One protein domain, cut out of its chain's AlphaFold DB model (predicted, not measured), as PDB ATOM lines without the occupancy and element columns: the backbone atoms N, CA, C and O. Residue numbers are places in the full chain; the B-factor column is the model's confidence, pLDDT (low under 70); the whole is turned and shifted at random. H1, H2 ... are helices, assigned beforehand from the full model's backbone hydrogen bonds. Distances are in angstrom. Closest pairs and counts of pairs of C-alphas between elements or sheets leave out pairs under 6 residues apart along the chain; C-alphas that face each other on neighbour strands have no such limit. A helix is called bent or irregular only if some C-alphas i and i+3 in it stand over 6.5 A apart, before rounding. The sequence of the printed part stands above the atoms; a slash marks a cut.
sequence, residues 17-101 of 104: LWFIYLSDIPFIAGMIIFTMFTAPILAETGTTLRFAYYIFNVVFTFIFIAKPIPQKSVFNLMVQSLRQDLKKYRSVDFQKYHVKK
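What this domain is: This is residues 17 to 101 of the 104 residues of an uncharacterized protein of Alkalibacterium sp. 20 (UniProt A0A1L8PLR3). Two helices, H1 and H2, lie side by side as a helical hairpin, and from its open end a long arm with two more helices, H3 and H4, sticks out with residues 68 to 101. The arm runs on from H2 through H3, then turns to one side into H4, and it makes much of the length of the whole. The printed part has 85 residues with four named helices, in the order H1, H2, H3, H4, and no named strand; the class is all helix. The whole is extended, with a radius of gyration of the C-alphas of 23.1 A, and the C-alphas span 70 by 35 by 14 A.

How they stand to each other: After residues 17 to 24, H1, residues 25 to 43, touches H2, residues 47 to 65, with 6 pairs of C-alphas within 8 A. Their closest C-alphas are those of Leu 42 and Arg 50, 6.1 A apart. The two helices form a hairpin: they run opposite ways at a shallow tilt of 9 degrees, and their centres are 11.3 A apart. H1 has a kink of 33 degrees near residue 37; it is irregular, but only just, with C-alphas 37 and 40 standing 6.8 A apart. H3, residues 73 to 83, touches no helix and is apart from H1 and from H2. H4, residues 86 to 99, touches no helix either and is apart from H1, H2 and H3. In H2, H3 and H4 every O i to N i+4 pair is within hydrogen-bond range; in H1, 13 of 15 are.

Where its parts are: H1 begins at C-alpha 25, at (-15.782, 41.530, -16.160), and measures 26.8 A from first to last C-alpha. H2 begins at C-alpha 47, at (3.537, 19.845, -10.453), and measures 27.3 A. H3 measures 15.0 A from Ser 73 to Arg 83. H4 measures 20.8 A and ends at C-alpha 99, at (-44.402, 69.217, -25.838).

The domain as a whole: The two C-alphas farthest apart are those of Gly 46 and Lys 101, 72.1 A. Residues 43 to 49, of which 47 to 49 belong to H2, stand free, as do residues 68 to 101. Without these stretches, the body of 44 residues spans 33 by 17 by 12 A. The links from H1 to H2 and from H3 to H4 are tight, and the link of 7 residues from H2 to H3 is short. The printed part has no cut. The mean pLDDT of the printed part is 72.7, and this predicted model has low confidence, under 70, at residues 17 to 19 and 67 to 101.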
ATOM      1  N   LEU A  17     -13.666  50.858 -17.361       63.06
ATOM      2  CA  LEU A  17     -13.225  51.006 -15.976       63.06
ATOM      3  C   LEU A  17     -11.697  50.919 -15.941       63.06
ATOM      4  O   LEU A  17     -11.111  49.840 -15.872       63.06
ATOM      5  N   TRP A  18     -11.048  52.082 -15.997       63.91
ATOM      6  CA  TRP A  18      -9.590  52.233 -15.920       63.91
ATOM      7  C   TRP A  18      -8.828  51.532 -17.063       63.91
ATOM      8  O   TRP A  18      -8.592  52.157 -18.100       63.91
ATOM      9  N   PHE A  19      -8.494  50.247 -16.916       66.38
ATOM     10  CA  PHE A  19      -7.817  49.427 -17.932       66.38
ATOM     11  C   PHE A  19      -8.680  48.295 -18.501       66.38
ATOM     12  O   PHE A  19      -8.297  47.704 -19.504       66.38
ATOM     13  N   ILE A  20      -9.836  48.017 -17.894       70.62
ATOM     14  CA  ILE A  20     -10.691  46.867 -18.203       70.62
ATOM     15  C   ILE A  20     -12.061  47.392 -18.652       70.62
ATOM     16  O   ILE A  20     -12.571  48.372 -18.105       70.62
ATOM     17  N   TYR A  21     -12.663  46.784 -19.667       76.75
ATOM     18  CA  TYR A  21     -14.016  47.130 -20.096       76.75
ATOM     19  C   TYR A  21     -15.055  46.394 -19.252       76.75
ATOM     20  O   TYR A  21     -14.827  45.285 -18.776       76.75
ATOM     21  N   LEU A  22     -16.247  46.975 -19.102       74.81
ATOM     22  CA  LEU A  22     -17.366  46.305 -18.432       74.81
ATOM     23  C   LEU A  22     -17.704  44.954 -19.096       74.81
ATOM     24  O   LEU A  22     -18.124  44.020 -18.417       74.81
ATOM     25  N   SER A  23     -17.462  44.836 -20.407       77.19
ATOM     26  CA  SER A  23     -17.592  43.591 -21.170       77.19
ATOM     27  C   SER A  23     -16.573  42.509 -20.779       77.19
ATOM     28  O   SER A  23     -16.857  41.328 -20.970       77.19
ATOM     29  N   ASP A  24     -15.444  42.874 -20.170       80.94
ATOM     30  CA  ASP A  24     -14.389  41.936 -19.771       80.94
ATOM     31  C   ASP A  24     -14.638  41.342 -18.367       80.94
ATOM     32  O   ASP A  24     -14.161  40.250 -18.061       80.94
ATOM     33  N   ILE A  25     -15.429  42.009 -17.513       83.62
ATOM     34  CA  ILE A  25     -15.782  41.530 -16.160       83.62
ATOM     35  C   ILE A  25     -16.403  40.121 -16.160       83.62
ATOM     36  O   ILE A  25     -15.900  39.264 -15.428       83.62
ATOM     37  N   PRO A  26     -17.463  39.827 -16.944       86.12
ATOM     38  CA  PRO A  26     -18.050  38.487 -16.958       86.12
ATOM     39  C   PRO A  26     -17.068  37.428 -17.469       86.12
ATOM     40  O   PRO A  26     -17.115  36.287 -17.015       86.12
ATOM     41  N   PHE A  27     -16.145  37.800 -18.360       87.00
ATOM     42  CA  PHE A  27     -15.105  36.894 -18.839       87.00
ATOM     43  C   PHE A  27     -14.092  36.560 -17.735       87.00
ATOM     44  O   PHE A  27     -13.820  35.387 -17.492       87.00
ATOM     45  N   ILE A  28     -13.589  37.565 -17.010       88.44
ATOM     46  CA  ILE A  28     -12.677  37.359 -15.873       88.44
ATOM     47  C   ILE A  28     -13.349  36.499 -14.796       88.44
ATOM     48  O   ILE A  28     -12.753  35.535 -14.317       88.44
ATOM     49  N   ALA A  29     -14.602  36.805 -14.450       89.25
ATOM     50  CA  ALA A  29     -15.373  36.010 -13.498       89.25
ATOM     51  C   ALA A  29     -15.532  34.555 -13.973       89.25
ATOM     52  O   ALA A  29     -15.310  33.625 -13.197       89.25
ATOM     53  N   GLY A  30     -15.839  34.349 -15.258       91.69
ATOM     54  CA  GLY A  30     -15.912  33.024 -15.873       91.69
ATOM     55  C   GLY A  30     -14.592  32.253 -15.797       91.69
ATOM     56  O   GLY A  30     -14.598  31.079 -15.438       91.69
ATOM     57  N   MET A  31     -13.459  32.911 -16.054       90.81
ATOM     58  CA  MET A  31     -12.126  32.299 -15.971       90.81
ATOM     59  C   MET A  31     -11.753  31.888 -14.541       90.81
ATOM     60  O   MET A  31     -11.176  30.818 -14.337       90.81
ATOM     61  N   ILE A  32     -12.120  32.692 -13.537       90.69
ATOM     62  CA  ILE A  32     -11.909  32.350 -12.122       90.69
ATOM     63  C   ILE A  32     -12.726  31.107 -11.760       90.69
ATOM     64  O   ILE A  32     -12.176  30.144 -11.225       90.69
ATOM     65  N   ILE A  33     -14.015  31.094 -12.107       93.25
ATOM     66  CA  ILE A  33     -14.899  29.950 -11.852       93.25
ATOM     67  C   ILE A  33     -14.369  28.700 -12.566       93.25
ATOM     68  O   ILE A  33     -14.249  27.643 -11.951       93.25
ATOM     69  N   PHE A  34     -13.980  28.819 -13.836       91.62
ATOM     70  CA  PHE A  34     -13.400  27.722 -14.610       91.62
ATOM     71  C   PHE A  34     -12.138  27.151 -13.950       91.62
ATOM     72  O   PHE A  34     -11.975  25.933 -13.844       91.62
ATOM     73  N   THR A  35     -11.270  28.024 -13.436       90.06
ATOM     74  CA  THR A  35     -10.074  27.618 -12.691       90.06
ATOM     75  C   THR A  35     -10.447  26.871 -11.410       90.06
ATOM     76  O   THR A  35      -9.840  25.851 -11.104       90.06
ATOM     77  N   MET A  36     -11.476  27.312 -10.677       90.12
ATOM     78  CA  MET A  36     -11.944  26.617  -9.468       90.12
ATOM     79  C   MET A  36     -12.497  25.219  -9.770       90.12
ATOM     80  O   MET A  36     -12.226  24.284  -9.022       90.12
ATOM     81  N   PHE A  37     -13.227  25.056 -10.875       92.25
ATOM     82  CA  PHE A  37     -13.754  23.753 -11.296       92.25
ATOM     83  C   PHE A  37     -12.663  22.781 -11.749       92.25
ATOM     84  O   PHE A  37     -12.770  21.577 -11.531       92.25
ATOM     85  N   THR A  38     -11.609  23.289 -12.380       89.38
ATOM     86  CA  THR A  38     -10.514  22.466 -12.914       89.38
ATOM     87  C   THR A  38      -9.394  22.228 -11.900       89.38
ATOM     88  O   THR A  38      -8.691  21.225 -12.006       89.38
ATOM     89  N   ALA A  39      -9.260  23.078 -10.876       85.44
ATOM     90  CA  ALA A  39      -8.295  22.939  -9.786       85.44
ATOM     91  C   ALA A  39      -8.254  21.545  -9.120       85.44
ATOM     92  O   ALA A  39      -7.139  21.054  -8.934       85.44
ATOM     93  N   PRO A  40      -9.380  20.879  -8.776       85.81
ATOM     94  CA  PRO A  40      -9.343  19.536  -8.191       85.81
ATOM     95  C   PRO A  40      -8.844  18.471  -9.175       85.81
ATOM     96  O   PRO A  40      -8.056  17.615  -8.794       85.81
ATOM     97  N   ILE A  41      -9.207  18.565 -10.457       85.62
ATOM     98  CA  ILE A  41      -8.737  17.638 -11.504       85.62
ATOM     99  C   ILE A  41      -7.227  17.805 -11.714       85.62
ATOM    100  O   ILE A  41      -6.466  16.844 -11.811       85.62
ATOM    101  N   LEU A  42      -6.778  19.060 -11.725       84.00
ATOM    102  CA  LEU A  42      -5.366  19.403 -11.786       84.00
ATOM    103  C   LEU A  42      -4.625  19.048 -10.497       84.00
ATOM    104  O   LEU A  42      -3.396  19.051 -10.486       84.00
ATOM    105  N   ALA A  43      -5.337  18.768  -9.399       79.94
ATOM    106  CA  ALA A  43      -4.703  18.490  -8.126       79.94
ATOM    107  C   ALA A  43      -4.003  17.145  -8.056       79.94
ATOM    108  O   ALA A  43      -2.968  17.027  -7.400       79.94
ATOM    109  N   GLU A  44      -4.540  16.190  -8.799       80.81
ATOM    110  CA  GLU A  44      -4.028  14.834  -8.913       80.81
ATOM    111  C   GLU A  44      -2.924  14.712  -9.976       80.81
ATOM    112  O   GLU A  44      -2.284  13.671 -10.104       80.81
ATOM    113  N   THR A  45      -2.660  15.781 -10.734       78.88
ATOM    114  CA  THR A  45      -1.614  15.815 -11.761       78.88
ATOM    115  C   THR A  45      -0.297  16.382 -11.234       78.88
ATOM    116  O   THR A  45      -0.241  17.154 -10.274       78.88
ATOM    117  N   GLY A  46       0.802  15.990 -11.884       85.75
ATOM    118  CA  GLY A  46       2.151  16.416 -11.513       85.75
ATOM    119  C   GLY A  46       2.337  17.938 -11.531       85.75
ATOM    120  O   GLY A  46       1.706  18.667 -12.302       85.75
ATOM    121  N   THR A  47       3.262  18.419 -10.699       85.62
ATOM    122  CA  THR A  47       3.537  19.845 -10.453       85.62
ATOM    123  C   THR A  47       3.812  20.631 -11.737       85.62
ATOM    124  O   THR A  47       3.360  21.764 -11.877       85.62
ATOM    125  N   THR A  48       4.487  20.013 -12.709       88.12
ATOM    126  CA  THR A  48       4.809  20.615 -14.011       88.12
ATOM    127  C   THR A  48       3.560  20.955 -14.824       88.12
ATOM    128  O   THR A  48       3.479  22.032 -15.411       88.12
ATOM    129  N   LEU A  49       2.563  20.064 -14.836       86.62
ATOM    130  CA  LEU A  49       1.343  20.249 -15.624       86.62
ATOM    131  C   LEU A  49       0.454  21.340 -15.016       86.62
ATOM    132  O   LEU A  49      -0.087  22.176 -15.736       86.62
ATOM    133  N   ARG A  50       0.378  21.382 -13.679       86.69
ATOM    134  CA  ARG A  50      -0.274  22.465 -12.927       86.69
ATOM    135  C   ARG A  50       0.347  23.818 -13.247       86.69
ATOM    136  O   ARG A  50      -0.368  24.769 -13.548       86.69
ATOM    137  N   PHE A  51       1.676  23.898 -13.226       88.94
ATOM    138  CA  PHE A  51       2.387  25.141 -13.514       88.94
ATOM    139  C   PHE A  51       2.137  25.615 -14.952       88.94
ATOM    140  O   PHE A  51       1.806  26.780 -15.170       88.94
ATOM    141  N   ALA A  52       2.207  24.700 -15.925       90.62
ATOM    142  CA  ALA A  52       1.895  24.994 -17.322       90.62
ATOM    143  C   ALA A  52       0.445  25.475 -17.504       90.62
ATOM    144  O   ALA A  52       0.208  26.454 -18.210       90.62
ATOM    145  N   TYR A  53      -0.515  24.841 -16.825       90.62
ATOM    146  CA  TYR A  53      -1.924  25.232 -16.858       90.62
ATOM    147  C   TYR A  53      -2.160  26.649 -16.313       90.62
ATOM    148  O   TYR A  53      -2.904  27.425 -16.919       90.62
ATOM    149  N   TYR A  54      -1.531  27.005 -15.189       89.75
ATOM    150  CA  TYR A  54      -1.685  28.342 -14.610       89.75
ATOM    151  C   TYR A  54      -1.051  29.419 -15.488       89.75
ATOM    152  O   TYR A  54      -1.677  30.451 -15.721       89.75
ATOM    153  N   ILE A  55       0.145  29.163 -16.032       92.75
ATOM    154  CA  ILE A  55       0.780  30.072 -16.997       92.75
ATOM    155  C   ILE A  55      -0.131  30.262 -18.211       92.75
ATOM    156  O   ILE A  55      -0.390  31.396 -18.610       92.75
ATOM    157  N   PHE A  56      -0.659  29.166 -18.764       92.38
ATOM    158  CA  PHE A  56      -1.571  29.223 -19.900       92.38
ATOM    159  C   PHE A  56      -2.817  30.058 -19.586       92.38
ATOM    160  O   PHE A  56      -3.164  30.928 -20.378       92.38
ATOM    161  N   ASN A  57      -3.447  29.859 -18.424       91.50
ATOM    162  CA  ASN A  57      -4.613  30.648 -18.019       91.50
ATOM    163  C   ASN A  57      -4.304  32.140 -17.940       91.50
ATOM    164  O   ASN A  57      -5.031  32.939 -18.517       91.50
ATOM    165  N   VAL A  58      -3.212  32.518 -17.271       90.19
ATOM    166  CA  VAL A  58      -2.832  33.928 -17.117       90.19
ATOM    167  C   VAL A  58      -2.567  34.573 -18.477       90.19
ATOM    168  O   VAL A  58      -3.079  35.657 -18.754       90.19
ATOM    169  N   VAL A  59      -1.817  33.896 -19.352       92.38
ATOM    170  CA  VAL A  59      -1.514  34.395 -20.702       92.38
ATOM    171  C   VAL A  59      -2.785  34.495 -21.544       92.38
ATOM    172  O   VAL A  59      -3.005  35.509 -22.204       92.38
ATOM    173  N   PHE A  60      -3.646  33.481 -21.496       90.38
ATOM    174  CA  PHE A  60      -4.897  33.457 -22.245       90.38
ATOM    175  C   PHE A  60      -5.841  34.577 -21.799       90.38
ATOM    176  O   PHE A  60      -6.347  35.325 -22.634       90.38
ATOM    177  N   THR A  61      -6.021  34.755 -20.487       88.38
ATOM    178  CA  THR A  61      -6.813  35.855 -19.928       88.38
ATOM    179  C   THR A  61      -6.238  37.211 -20.330       88.38
ATOM    180  O   THR A  61      -6.992  38.095 -20.730       88.38
ATOM    181  N   PHE A  62      -4.912  37.370 -20.293       87.44
ATOM    182  CA  PHE A  62      -4.259  38.611 -20.698       87.44
ATOM    183  C   PHE A  62      -4.486  38.933 -22.178       87.44
ATOM    184  O   PHE A  62      -4.874  40.053 -22.491       87.44
ATOM    185  N   ILE A  63      -4.309  37.964 -23.082       86.38
ATOM    186  CA  ILE A  63      -4.541  38.153 -24.525       86.38
ATOM    187  C   ILE A  63      -5.998  38.540 -24.799       86.38
ATOM    188  O   ILE A  63      -6.256  39.404 -25.633       86.38
ATOM    189  N   PHE A  64      -6.947  37.929 -24.090       83.44
ATOM    190  CA  PHE A  64      -8.370  38.190 -24.297       83.44
ATOM    191  C   PHE A  64      -8.791  39.591 -23.828       83.44
ATOM    192  O   PHE A  64      -9.625  40.235 -24.463       83.44
ATOM    193  N   ILE A  65      -8.192  40.079 -22.736       83.19
ATOM    194  CA  ILE A  65      -8.429  41.433 -22.207       83.19
ATOM    195  C   ILE A  65      -7.641  42.484 -22.997       83.19
ATOM    196  O   ILE A  65      -8.098  43.621 -23.137       83.19
ATOM    197  N   ALA A  66      -6.468  42.129 -23.528       77.25
ATOM    198  CA  ALA A  66      -5.624  42.999 -24.337       77.25
ATOM    199  C   ALA A  66      -6.265  43.255 -25.713       77.25
ATOM    200  O   ALA A  66      -5.795  42.793 -26.753       77.25
ATOM    201  N   LYS A  67      -7.356  44.027 -25.732       67.81
ATOM    202  CA  LYS A  67      -7.957  44.523 -26.967       67.81
ATOM    203  C   LYS A  67      -6.933  45.400 -27.701       67.81
ATOM    204  O   LYS A  67      -6.244  46.201 -27.059       67.81
ATOM    205  N   PRO A  68      -6.841  45.305 -29.041       61.56
ATOM    206  CA  PRO A  68      -5.991  46.200 -29.809       61.56
ATOM    207  C   PRO A  68      -6.408  47.643 -29.523       61.56
ATOM    208  O   PRO A  68      -7.594  47.977 -29.591       61.56
ATOM    209  N   ILE A  69      -5.433  48.493 -29.186       57.22
ATOM    210  CA  ILE A  69      -5.651  49.925 -28.959       57.22
ATOM    211  C   ILE A  69      -6.401  50.457 -30.189       57.22
ATOM    212  O   ILE A  69      -5.864  50.365 -31.296       57.22
ATOM    213  N   PRO A  70      -7.636  50.977 -30.049       52.06
ATOM    214  CA  PRO A  70      -8.416  51.402 -31.199       52.06
ATOM    215  C   PRO A  70      -7.744  52.634 -31.803       52.06
ATOM    216  O   PRO A  70      -7.937  53.752 -31.336       52.06
ATOM    217  N   GLN A  71      -6.939  52.427 -32.847       52.81
ATOM    218  CA  GLN A  71      -6.034  53.448 -33.380       52.81
ATOM    219  C   GLN A  71      -6.747  54.674 -33.973       52.81
ATOM    220  O   GLN A  71      -6.089  55.684 -34.197       52.81
ATOM    221  N   LYS A  72      -8.064  54.633 -34.238       49.94
ATOM    222  CA  LYS A  72      -8.779  55.775 -34.852       49.94
ATOM    223  C   LYS A  72     -10.212  56.030 -34.360       49.94
ATOM    224  O   LYS A  72     -10.658  57.170 -34.408       49.94
ATOM    225  N   SER A  73     -10.931  55.020 -33.860       57.16
ATOM    226  CA  SER A  73     -12.366  55.157 -33.539       57.16
ATOM    227  C   SER A  73     -12.630  55.954 -32.254       57.16
ATOM    228  O   SER A  73     -13.386  56.918 -32.274       57.16
ATOM    229  N   VAL A  74     -11.947  55.638 -31.148       57.56
ATOM    230  CA  VAL A  74     -12.221  56.280 -29.846       57.56
ATOM    231  C   VAL A  74     -11.799  57.749 -29.827       57.56
ATOM    232  O   VAL A  74     -12.525  58.579 -29.292       57.56
ATOM    233  N   PHE A  75     -10.675  58.096 -30.462       55.62
ATOM    234  CA  PHE A  75     -10.246  59.490 -30.578       55.62
ATOM    235  C   PHE A  75     -11.214  60.307 -31.439       55.62
ATOM    236  O   PHE A  75     -11.618  61.390 -31.030       55.62
ATOM    237  N   ASN A  76     -11.665  59.771 -32.580       57.31
ATOM    238  CA  ASN A  76     -12.671  60.447 -33.399       57.31
ATOM    239  C   ASN A  76     -14.007  60.589 -32.665       57.31
ATOM    240  O   ASN A  76     -14.613  61.649 -32.752       57.31
ATOM    241  N   LEU A  77     -14.439  59.583 -31.899       59.22
ATOM    242  CA  LEU A  77     -15.649  59.661 -31.077       59.22
ATOM    243  C   LEU A  77     -15.517  60.703 -29.957       59.22
ATOM    244  O   LEU A  77     -16.465  61.440 -29.704       59.22
ATOM    245  N   MET A  78     -14.344  60.814 -29.329       55.81
ATOM    246  CA  MET A  78     -14.066  61.802 -28.282       55.81
ATOM    247  C   MET A  78     -13.954  63.224 -28.851       55.81
ATOM    248  O   MET A  78     -14.492  64.168 -28.289       55.81
ATOM    249  N   VAL A  79     -13.319  63.394 -30.011       59.38
ATOM    250  CA  VAL A  79     -13.269  64.678 -30.727       59.38
ATOM    251  C   VAL A  79     -14.656  65.071 -31.231       59.38
ATOM    252  O   VAL A  79     -15.022  66.243 -31.179       59.38
ATOM    253  N   GLN A  80     -15.450  64.112 -31.702       59.00
ATOM    254  CA  GLN A  80     -16.805  64.363 -32.174       59.00
ATOM    255  C   GLN A  80     -17.755  64.683 -31.015       59.00
ATOM    256  O   GLN A  80     -18.584  65.574 -31.176       59.00
ATOM    257  N   SER A  81     -17.600  64.056 -29.842       56.06
ATOM    258  CA  SER A  81     -18.360  64.409 -28.635       56.06
ATOM    259  C   SER A  81     -17.941  65.764 -28.059       56.06
ATOM    260  O   SER A  81     -18.799  66.527 -27.633       56.06
ATOM    261  N   LEU A  82     -16.655  66.123 -28.133       58.59
ATOM    262  CA  LEU A  82     -16.162  67.456 -27.763       58.59
ATOM    263  C   LEU A  82     -16.622  68.551 -28.739       58.59
ATOM    264  O   LEU A  82     -16.835  69.689 -28.332       58.59
ATOM    265  N   ARG A  83     -16.796  68.221 -30.027       60.00
ATOM    266  CA  ARG A  83     -17.361  69.126 -31.046       60.00
ATOM    267  C   ARG A  83     -18.888  69.190 -31.022       60.00
ATOM    268  O   ARG A  83     -19.462  70.107 -31.611       60.00
ATOM    269  N   GLN A  84     -19.557  68.232 -30.384       55.00
ATOM    270  CA  GLN A  84     -20.993  68.287 -30.155       55.00
ATOM    271  C   GLN A  84     -21.261  69.240 -28.993       55.00
ATOM    272  O   GLN A  84     -21.147  68.891 -27.826       55.00
ATOM    273  N   ASP A  85     -21.620  70.470 -29.350       55.09
ATOM    274  CA  ASP A  85     -22.040  71.513 -28.426       55.09
ATOM    275  C   ASP A  85     -23.141  70.980 -27.484       55.09
ATOM    276  O   ASP A  85     -24.291  70.776 -27.889       55.09
ATOM    277  N   LEU A  86     -22.775  70.711 -26.225       54.16
ATOM    278  CA  LEU A  86     -23.644  70.158 -25.177       54.16
ATOM    279  C   LEU A  86     -24.940  70.973 -25.008       54.16
ATOM    280  O   LEU A  86     -25.978  70.433 -24.617       54.16
ATOM    281  N   LYS A  87     -24.919  72.267 -25.367       51.94
ATOM    282  CA  LYS A  87     -26.113  73.124 -25.388       51.94
ATOM    283  C   LYS A  87     -27.175  72.651 -26.380       51.94
ATOM    284  O   LYS A  87     -28.362  72.762 -26.076       51.94
ATOM    285  N   LYS A  88     -26.776  72.107 -27.533       53.38
ATOM    286  CA  LYS A  88     -27.697  71.714 -28.610       53.38
ATOM    287  C   LYS A  88     -28.468  70.432 -28.286       53.38
ATOM    288  O   LYS A  88     -29.624  70.312 -28.676       53.38
ATOM    289  N   TYR A  89     -27.880  69.504 -27.525       51.97
ATOM    290  CA  TYR A  89     -28.612  68.336 -27.009       51.97
ATOM    291  C   TYR A  89     -29.549  68.703 -25.866       51.97
ATOM    292  O   TYR A  89     -30.703  68.281 -25.872       51.97
ATOM    293  N   ARG A  90     -29.105  69.569 -24.941       50.72
ATOM    294  CA  ARG A  90     -29.961  70.039 -23.844       50.72
ATOM    295  C   ARG A  90     -31.227  70.728 -24.366       50.72
ATOM    296  O   ARG A  90     -32.297  70.512 -23.811       50.72
ATOM    297  N   SER A  91     -31.138  71.509 -25.448       50.12
ATOM    298  CA  SER A  91     -32.315  72.160 -26.040       50.12
ATOM    299  C   SER A  91     -33.277  71.184 -26.727       50.12
ATOM    300  O   SER A  91     -34.484  71.408 -26.696       50.12
ATOM    301  N   VAL A  92     -32.767  70.104 -27.332       54.84
ATOM    302  CA  VAL A  92     -33.603  69.094 -28.009       54.84
ATOM    303  C   VAL A  92     -34.342  68.218 -26.993       54.84
ATOM    304  O   VAL A  92     -35.523  67.933 -27.193       54.84
ATOM    305  N   ASP A  93     -33.701  67.862 -25.876       54.03
ATOM    306  CA  ASP A  93     -34.381  67.139 -24.796       54.03
ATOM    307  C   ASP A  93     -35.440  68.014 -24.112       54.03
ATOM    308  O   ASP A  93     -36.574  67.570 -23.939       54.03
ATOM    309  N   PHE A  94     -35.144  69.287 -23.815       52.34
ATOM    310  CA  PHE A  94     -36.132  70.193 -23.210       52.34
ATOM    311  C   PHE A  94     -37.396  70.352 -24.068       52.34
ATOM    312  O   PHE A  94     -38.506  70.288 -23.541       52.34
ATOM    313  N   GLN A  95     -37.260  70.490 -25.390       55.41
ATOM    314  CA  GLN A  95     -38.421  70.602 -26.280       55.41
ATOM    315  C   GLN A  95     -39.295  69.342 -26.267       55.41
ATOM    316  O   GLN A  95     -40.519  69.442 -26.311       55.41
ATOM    317  N   LYS A  96     -38.697  68.152 -26.143       52.25
ATOM    318  CA  LYS A  96     -39.444  66.887 -26.152       52.25
ATOM    319  C   LYS A  96     -40.235  66.655 -24.860       52.25
ATOM    320  O   LYS A  96     -41.310  66.061 -24.910       52.25
ATOM    321  N   TYR A  97     -39.739  67.144 -23.721       51.44
ATOM    322  CA  TYR A  97     -40.444  67.064 -22.436       51.44
ATOM    323  C   TYR A  97     -41.505  68.155 -22.251       51.44
ATOM    324  O   TYR A  97     -42.513  67.896 -21.598       51.44
ATOM    325  N   HIS A  98     -41.326  69.342 -22.839       51.16
ATOM    326  CA  HIS A  98     -42.341  70.401 -22.788       51.16
ATOM    327  C   HIS A  98     -43.532  70.123 -23.714       51.16
ATOM    328  O   HIS A  98     -44.668  70.290 -23.285       51.16
ATOM    329  N   VAL A  99     -43.305  69.587 -24.919       51.75
ATOM    330  CA  VAL A  99     -44.402  69.217 -25.838       51.75
ATOM    331  C   VAL A  99     -45.276  68.097 -25.262       51.75
ATOM    332  O   VAL A  99     -46.467  68.044 -25.536       51.75
ATOM    333  N   LYS A 100     -44.720  67.214 -24.422       50.03
ATOM    334  CA  LYS A 100     -45.500  66.144 -23.783       50.03
ATOM    335  C   LYS A 100     -46.355  66.628 -22.601       50.03
ATOM    336  O   LYS A 100     -47.235  65.896 -22.184       50.03
ATOM    337  N   LYS A 101     -46.100  67.823 -22.056       49.47
ATOM    338  CA  LYS A 101     -46.869  68.389 -20.930       49.47
ATOM    339  C   LYS A 101     -48.051  69.265 -21.350       49.47
ATOM    340  O   LYS A 101     -48.847  69.609 -20.492       49.47
TER     341      LYS A 101